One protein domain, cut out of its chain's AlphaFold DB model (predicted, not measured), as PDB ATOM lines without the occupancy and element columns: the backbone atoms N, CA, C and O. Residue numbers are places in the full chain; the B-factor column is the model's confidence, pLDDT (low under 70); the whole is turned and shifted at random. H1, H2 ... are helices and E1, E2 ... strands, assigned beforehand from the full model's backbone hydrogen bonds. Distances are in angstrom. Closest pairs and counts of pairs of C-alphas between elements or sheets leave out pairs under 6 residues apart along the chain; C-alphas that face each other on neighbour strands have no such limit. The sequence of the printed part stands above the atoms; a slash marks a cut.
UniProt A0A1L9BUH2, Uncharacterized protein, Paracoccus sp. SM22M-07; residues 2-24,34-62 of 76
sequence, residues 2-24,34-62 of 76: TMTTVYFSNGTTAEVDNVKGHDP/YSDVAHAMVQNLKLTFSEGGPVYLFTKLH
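What this domain is: This is residues 2 to 24 and 34 to 62 of the 76 residues of an uncharacterized protein of Paracoccus sp. SM22M-07 (UniProt A0A1L9BUH2). A four-stranded antiparallel sheet is curled like part of a barrel, left open between its edge strands E2 and E4, and one short helix, H1, packs across one face, reaching towards both of these edges. The 52 printed residues have four named strands and one named helix, in the order E1, E2, H1, E3, E4, and the sheet's order is E2, E1, E3, E4. The class is mixed, helices and strands. The whole is compact, with a radius of gyration of the C-alphas of 10.5 A and spans of 27 by 24 by 19 A.

Where its parts are: E2, residues 13 to 20, measures 19.4 A and bends by 66 degrees at residue 17. E1, residues 4 to 8, measures 13.1 A and begins at C-alpha 4 (-19.811, -38.809, 0.040). E3 is residues 46 to 48, 7.0 A. E4, residues 56 to 62, measures 17.1 A and ends at C-alpha 62 (-37.301, -44.858, -2.205). H1, residues 34 to 42, measures 12.1 A.

How they stand to each other: E2 and E1 form an antiparallel hairpin, with N 6 and O 14 2.8 A apart. E1 pairs with E2 over residues 4 to 7 and, staggered, with antiparallel E3 over residues 7 to 8, where N 7 and O 48 are 2.9 A apart. E3 and E4 form the other antiparallel hairpin, with N 56 and O 47 2.8 A apart. E2 and E4 are apart. The sheet is strongly twisted. H1 is on the sheet at a height of 7.5 A. It only just lies over E2, with 3 of its C-alphas falling on that strand, and runs across the strands, at 89 degrees to E2 on the local plane. Its closest C-alphas to E2 are those of Asp 36 and Ala 14, 6.3 A apart; to E4, those of Met 41 and Phe 58, 6.1 A apart. In H1 every O i to N i+4 pair is within hydrogen-bond range.

The domain as a whole: The farthest C-alphas, Gly 52 and His 62, are 27.8 A apart. Residues 25 to 33 are not printed; C-alphas 24 and 34 are 19.4 A apart across this cut. Of the links printed whole, none is long. Residues 21 to 22 are under pLDDT 70.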
ATOM      1  N   THR A   2     -17.226 -45.597  -1.200       77.56
ATOM      2  CA  THR A   2     -16.696 -44.246  -0.976       77.56
ATOM      3  C   THR A   2     -17.864 -43.395  -0.529       77.56
ATOM      4  O   THR A   2     -18.667 -42.964  -1.354       77.56
ATOM      5  N   MET A   3     -17.964 -43.184   0.781       86.69
ATOM      6  CA  MET A   3     -18.974 -42.295   1.340       86.69
ATOM      7  C   MET A   3     -18.715 -40.865   0.861       86.69
ATOM      8  O   MET A   3     -17.570 -40.426   0.732       86.69
ATOM      9  N   THR A   4     -19.797 -40.181   0.520       89.25
ATOM     10  CA  THR A   4     -19.811 -38.809   0.040       89.25
ATOM     11  C   THR A   4     -20.720 -38.003   0.954       89.25
ATOM     12  O   THR A   4     -21.915 -38.280   1.048       89.25
ATOM     13  N   THR A   5     -20.169 -36.966   1.573       92.12
ATOM     14  CA  THR A   5     -20.946 -36.016   2.364       92.12
ATOM     15  C   THR A   5     -21.786 -35.119   1.454       92.12
ATOM     16  O   THR A   5     -21.280 -34.525   0.495       92.12
ATOM     17  N   VAL A   6     -23.073 -34.987   1.768       91.69
ATOM     18  CA  VAL A   6     -23.960 -33.965   1.207       91.69
ATOM     19  C   VAL A   6     -24.218 -32.877   2.233       91.69
ATOM     20  O   VAL A   6     -24.372 -33.146   3.424       91.69
ATOM     21  N   TYR A   7     -24.293 -31.642   1.752       94.12
ATOM     22  CA  TYR A   7     -24.534 -30.454   2.557       94.12
ATOM     23  C   TYR A   7     -25.905 -29.894   2.214       94.12
ATOM     24  O   TYR A   7     -26.170 -29.577   1.053       94.12
ATOM     25  N   PHE A   8     -26.771 -29.756   3.213       93.56
ATOM     26  CA  PHE A   8     -28.091 -29.162   3.047       93.56
ATOM     27  C   PHE A   8     -28.062 -27.659   3.325       93.56
ATOM     28  O   PHE A   8     -27.269 -27.159   4.120       93.56
ATOM     29  N   SER A   9     -28.971 -26.910   2.699       92.12
ATOM     30  CA  SER A   9     -29.024 -25.446   2.819       92.12
ATOM     31  C   SER A   9     -29.349 -24.912   4.220       92.12
ATOM     32  O   SER A   9     -29.224 -23.713   4.447       92.12
ATOM     33  N   ASN A  10     -29.775 -25.765   5.154       92.50
ATOM     34  CA  ASN A  10     -29.964 -25.420   6.569       92.50
ATOM     35  C   ASN A  10     -28.681 -25.608   7.414       92.50
ATOM     36  O   ASN A  10     -28.717 -25.367   8.619       92.50
ATOM     37  N   GLY A  11     -27.575 -26.056   6.808       89.81
ATOM     38  CA  GLY A  11     -26.300 -26.314   7.476       89.81
ATOM     39  C   GLY A  11     -26.122 -27.735   8.021       89.81
ATOM     40  O   GLY A  11     -25.052 -28.029   8.550       89.81
ATOM     41  N   THR A  12     -27.117 -28.623   7.899       91.88
ATOM     42  CA  THR A  12     -26.940 -30.039   8.254       91.88
ATOM     43  C   THR A  12     -26.252 -30.813   7.132       91.88
ATOM     44  O   THR A  12     -26.178 -30.366   5.984       91.88
ATOM     45  N   THR A  13     -25.718 -31.984   7.472       93.12
ATOM     46  CA  THR A  13     -25.028 -32.869   6.529       93.12
ATOM     47  C   THR A  13     -25.564 -34.288   6.640       93.12
ATOM     48  O   THR A  13     -26.154 -34.652   7.653       93.12
ATOM     49  N   ALA A  14     -25.386 -35.069   5.580       92.50
ATOM     50  CA  ALA A  14     -25.688 -36.493   5.549       92.50
ATOM     51  C   ALA A  14     -24.636 -37.223   4.715       92.50
ATOM     52  O   ALA A  14     -24.003 -36.621   3.848       92.50
ATOM     53  N   GLU A  15     -24.477 -38.521   4.940       92.50
ATOM     54  CA  GLU A  15     -23.604 -39.362   4.129       92.50
ATOM     55  C   GLU A  15     -24.439 -40.122   3.098       92.50
ATOM     56  O   GLU A  15     -25.510 -40.648   3.404       92.50
ATOM     57  N   VAL A  16     -23.941 -40.192   1.867       91.00
ATOM     58  CA  VAL A  16     -24.502 -41.025   0.797       91.00
ATOM     59  C   VAL A  16     -23.394 -41.830   0.124       91.00
ATOM     60  O   VAL A  16     -22.224 -41.463   0.167       91.00
ATOM     61  N   ASP A  17     -23.748 -42.932  -0.519       89.69
ATOM     62  CA  ASP A  17     -22.833 -43.791  -1.272       89.69
ATOM     63  C   ASP A  17     -23.362 -44.009  -2.696       89.69
ATOM     64  O   ASP A  17     -24.436 -43.531  -3.071       89.69
ATOM     65  N   ASN A  18     -22.591 -44.731  -3.512       83.62
ATOM     66  CA  ASN A  18     -22.984 -45.195  -4.838       83.62
ATOM     67  C   ASN A  18     -23.575 -44.083  -5.716       83.62
ATOM     68  O   ASN A  18     -24.580 -44.289  -6.395       83.62
ATOM     69  N   VAL A  19     -22.916 -42.920  -5.728       81.62
ATOM     70  CA  VAL A  19     -23.257 -41.791  -6.597       81.62
ATOM     71  C   VAL A  19     -23.221 -42.253  -8.057       81.62
ATOM     72  O   VAL A  19     -22.153 -42.442  -8.640       81.62
ATOM     73  N   LYS A  20     -24.397 -42.453  -8.650       75.19
ATOM     74  CA  LYS A  20     -24.581 -42.993  -9.999       75.19
ATOM     75  C   LYS A  20     -25.432 -42.044 -10.842       75.19
ATOM     76  O   LYS A  20     -26.286 -41.318 -10.338       75.19
ATOM     77  N   GLY A  21     -25.213 -42.099 -12.155       65.56
ATOM     78  CA  GLY A  21     -26.078 -41.472 -13.152       65.56
ATOM     79  C   GLY A  21     -25.624 -40.106 -13.672       65.56
ATOM     80  O   GLY A  21     -24.782 -39.413 -13.094       65.56
ATOM     81  N   HIS A  22     -26.223 -39.742 -14.803       65.19
ATOM     82  CA  HIS A  22     -26.302 -38.380 -15.318       65.19
ATOM     83  C   HIS A  22     -27.719 -37.874 -15.040       65.19
ATOM     84  O   HIS A  22     -28.649 -38.658 -15.171       65.19
ATOM     85  N   ASP A  23     -27.840 -36.600 -14.651       73.56
ATOM     86  CA  ASP A  23     -29.069 -35.919 -14.208       73.56
ATOM     87  C   ASP A  23     -30.396 -36.571 -14.680       73.56
ATOM     88  O   ASP A  23     -30.634 -36.617 -15.892       73.56
ATOM     89  N   PRO A  24     -31.260 -37.064 -13.766       80.44
ATOM     90  CA  PRO A  24     -31.136 -37.025 -12.307       80.44
ATOM     91  C   PRO A  24     -30.003 -37.913 -11.771       80.44
ATOM     92  O   PRO A  24     -29.733 -38.999 -12.279       80.44
ATOM     93  N   TYR A  34     -30.880 -41.494   6.961       89.81
ATOM     94  CA  TYR A  34     -32.283 -41.409   6.543       89.81
ATOM     95  C   TYR A  34     -33.028 -40.246   7.161       89.81
ATOM     96  O   TYR A  34     -33.777 -39.569   6.460       89.81
ATOM     97  N   SER A  35     -32.863 -40.041   8.469       90.81
ATOM     98  CA  SER A  35     -33.619 -39.011   9.177       90.81
ATOM     99  C   SER A  35     -33.258 -37.624   8.646       90.81
ATOM    100  O   SER A  35     -34.159 -36.846   8.334       90.81
ATOM    101  N   ASP A  36     -31.969 -37.362   8.424       93.31
ATOM    102  CA  ASP A  36     -31.483 -36.091   7.885       93.31
ATOM    103  C   ASP A  36     -31.960 -35.856   6.449       93.31
ATOM    104  O   ASP A  36     -32.492 -34.789   6.142       93.31
ATOM    105  N   VAL A  37     -31.847 -36.866   5.578       91.69
ATOM    106  CA  VAL A  37     -32.302 -36.779   4.180       91.69
ATOM    107  C   VAL A  37     -33.816 -36.585   4.100       91.69
ATOM    108  O   VAL A  37     -34.291 -35.728   3.354       91.69
ATOM    109  N   ALA A  38     -34.590 -37.348   4.875       90.62
ATOM    110  CA  ALA A  38     -36.044 -37.230   4.900       90.62
ATOM    111  C   ALA A  38     -36.481 -35.855   5.419       90.62
ATOM    112  O   ALA A  38     -37.366 -35.226   4.838       90.62
ATOM    113  N   HIS A  39     -35.834 -35.355   6.474       92.56
ATOM    114  CA  HIS A  39     -36.135 -34.038   7.023       92.56
ATOM    115  C   HIS A  39     -35.793 -32.918   6.032       92.56
ATOM    116  O   HIS A  39     -36.604 -32.013   5.823       92.56
ATOM    117  N   ALA A  40     -34.641 -33.016   5.363       91.81
ATOM    118  CA  ALA A  40     -34.235 -32.082   4.322       91.81
ATOM    119  C   ALA A  40     -35.203 -32.078   3.127       91.81
ATOM    120  O   ALA A  40     -35.548 -31.010   2.618       91.81
ATOM    121  N   MET A  41     -35.700 -33.251   2.723       90.62
ATOM    122  CA  MET A  41     -36.697 -33.384   1.660       90.62
ATOM    123  C   MET A  41     -38.038 -32.744   2.048       90.62
ATOM    124  O   MET A  41     -38.592 -31.979   1.261       90.62
ATOM    125  N   VAL A  42     -38.543 -32.993   3.263       92.75
ATOM    126  CA  VAL A  42     -39.791 -32.379   3.768       92.75
ATOM    127  C   VAL A  42     -39.686 -30.852   3.808       92.75
ATOM    128  O   VAL A  42     -40.641 -30.150   3.477       92.75
ATOM    129  N   GLN A  43     -38.517 -30.327   4.165       92.81
ATOM    130  CA  GLN A  43     -38.243 -28.891   4.185       92.81
ATOM    131  C   GLN A  43     -37.916 -28.296   2.802       92.81
ATOM    132  O   GLN A  43     -37.693 -27.090   2.706       92.81
ATOM    133  N   ASN A  44     -37.901 -29.098   1.730       91.62
ATOM    134  CA  ASN A  44     -37.488 -28.679   0.383       91.62
ATOM    135  C   ASN A  44     -36.101 -28.010   0.364       91.62
ATOM    136  O   ASN A  44     -35.873 -27.029  -0.352       91.62
ATOM    137  N   LEU A  45     -35.171 -28.521   1.174       93.94
ATOM    138  CA  LEU A  45     -33.815 -27.990   1.216       93.94
ATOM    139  C   LEU A  45     -33.089 -28.254  -0.099       93.94
ATOM    140  O   LEU A  45     -33.366 -29.200  -0.836       93.94
ATOM    141  N   LYS A  46     -32.112 -27.399  -0.378       92.81
ATOM    142  CA  LYS A  46     -31.168 -27.611  -1.472       92.81
ATOM    143  C   LYS A  46     -29.994 -28.421  -0.947       92.81
ATOM    144  O   LYS A  46     -29.622 -28.246   0.213       92.81
ATOM    145  N   LEU A  47     -29.398 -29.251  -1.798       91.88
ATOM    146  CA  LEU A  47     -28.199 -30.013  -1.446       91.88
ATOM    147  C   LEU A  47     -27.034 -29.739  -2.401       91.88
ATOM    148  O   LEU A  47     -27.233 -29.527  -3.601       91.88
ATOM    149  N   THR A  48     -25.818 -29.759  -1.865       92.06
ATOM    150  CA  THR A  48     -24.556 -29.667  -2.611       92.06
ATOM    151  C   THR A  48     -23.584 -30.748  -2.133       92.06
ATOM    152  O   THR A  48     -23.731 -31.297  -1.045       92.06
ATOM    153  N   PHE A  49     -22.588 -31.067  -2.960       86.81
ATOM    154  CA  PHE A  49     -21.547 -32.064  -2.646       86.81
ATOM    155  C   PHE A  49     -20.196 -31.429  -2.297       86.81
ATOM    156  O   PHE A  49     -19.268 -32.109  -1.878       86.81
ATOM    157  N   SER A  50     -20.061 -30.126  -2.527       83.88
ATOM    158  CA  SER A  50     -18.842 -29.370  -2.276       83.88
ATOM    159  C   SER A  50     -19.164 -27.882  -2.214       83.88
ATOM    160  O   SER A  50     -20.167 -27.424  -2.776       83.88
ATOM    161  N   GLU A  51     -18.281 -27.114  -1.583       73.62
ATOM    162  CA  GLU A  51     -18.330 -25.656  -1.637       73.62
ATOM    163  C   GLU A  51     -18.219 -25.192  -3.104       73.62
ATOM    164  O   GLU A  51     -17.345 -25.641  -3.846       73.62
ATOM    165  N   GLY A  52     -19.180 -24.383  -3.567       72.88
ATOM    166  CA  GLY A  52     -19.269 -23.937  -4.968       72.88
ATOM    167  C   GLY A  52     -19.684 -25.007  -5.992       72.88
ATOM    168  O   GLY A  52     -19.666 -24.744  -7.194       72.88
ATOM    169  N   GLY A  53     -20.055 -26.211  -5.546       80.88
ATOM    170  CA  GLY A  53     -20.521 -27.286  -6.418       80.88
ATOM    171  C   GLY A  53     -21.924 -27.049  -6.998       80.88
ATOM    172  O   GLY A  53     -22.621 -26.103  -6.622       80.88
ATOM    173  N   PRO A  54     -22.386 -27.925  -7.910       85.81
ATOM    174  CA  PRO A  54     -23.752 -27.873  -8.406       85.81
ATOM    175  C   PRO A  54     -24.767 -28.024  -7.268       85.81
ATOM    176  O   PRO A  54     -24.590 -28.847  -6.368       85.81
ATOM    177  N   VAL A  55     -25.844 -27.251  -7.357       90.75
ATOM    178  CA  VAL A  55     -26.986 -27.337  -6.449       90.75
ATOM    179  C   VAL A  55     -27.976 -28.349  -6.995       90.75
ATOM    180  O   VAL A  55     -28.279 -28.336  -8.188       90.75
ATOM    181  N   TYR A  56     -28.505 -29.196  -6.125       91.81
ATOM    182  CA  TYR A  56     -29.498 -30.197  -6.475       91.81
ATOM    183  C   TYR A  56     -30.771 -30.032  -5.644       91.81
ATOM    184  O   TYR A  56     -30.746 -29.536  -4.514       91.81
ATOM    185  N   LEU A  57     -31.884 -30.445  -6.241       91.81
ATOM    186  CA  LEU A  57     -33.214 -30.475  -5.645       91.81
ATOM    187  C   LEU A  57     -33.666 -31.924  -5.499       91.81
ATOM    188  O   LEU A  57     -33.425 -32.739  -6.393       91.81
ATOM    189  N   PHE A  58     -34.347 -32.223  -4.396       91.62
ATOM    190  CA  PHE A  58     -34.968 -33.522  -4.171       91.62
ATOM    191  C   PHE A  58     -36.027 -33.805  -5.233       91.62
ATOM    192  O   PHE A  58     -36.911 -32.985  -5.476       91.62
ATOM    193  N   THR A  59     -35.957 -34.986  -5.835       89.12
ATOM    194  CA  THR A  59     -36.974 -35.460  -6.779       89.12
ATOM    195  C   THR A  59     -37.725 -36.645  -6.197       89.12
ATOM    196  O   THR A  59     -38.952 -36.699  -6.276       89.12
ATOM    197  N   LYS A  60     -36.998 -37.592  -5.594       88.81
ATOM    198  CA  LYS A  60     -37.579 -38.844  -5.114       88.81
ATOM    199  C   LYS A  60     -36.740 -39.479  -4.011       88.81
ATOM    200  O   LYS A  60     -35.520 -39.351  -4.010       88.81
ATOM    201  N   LEU A  61     -37.400 -40.206  -3.114       87.81
ATOM    202  CA  LEU A  61     -36.763 -41.055  -2.111       87.81
ATOM    203  C   LEU A  61     -37.497 -42.400  -2.059       87.81
ATOM    204  O   LEU A  61     -38.718 -42.438  -1.890       87.81
ATOM    205  N   HIS A  62     -36.761 -43.499  -2.209       87.06
ATOM    206  CA  HIS A  62     -37.301 -44.858  -2.205       87.06
ATOM    207  C   HIS A  62     -36.555 -45.761  -1.237       87.06
ATOM    208  O   HIS A  62     -35.367 -45.987  -1.406       87.06
TER     209      HIS A  62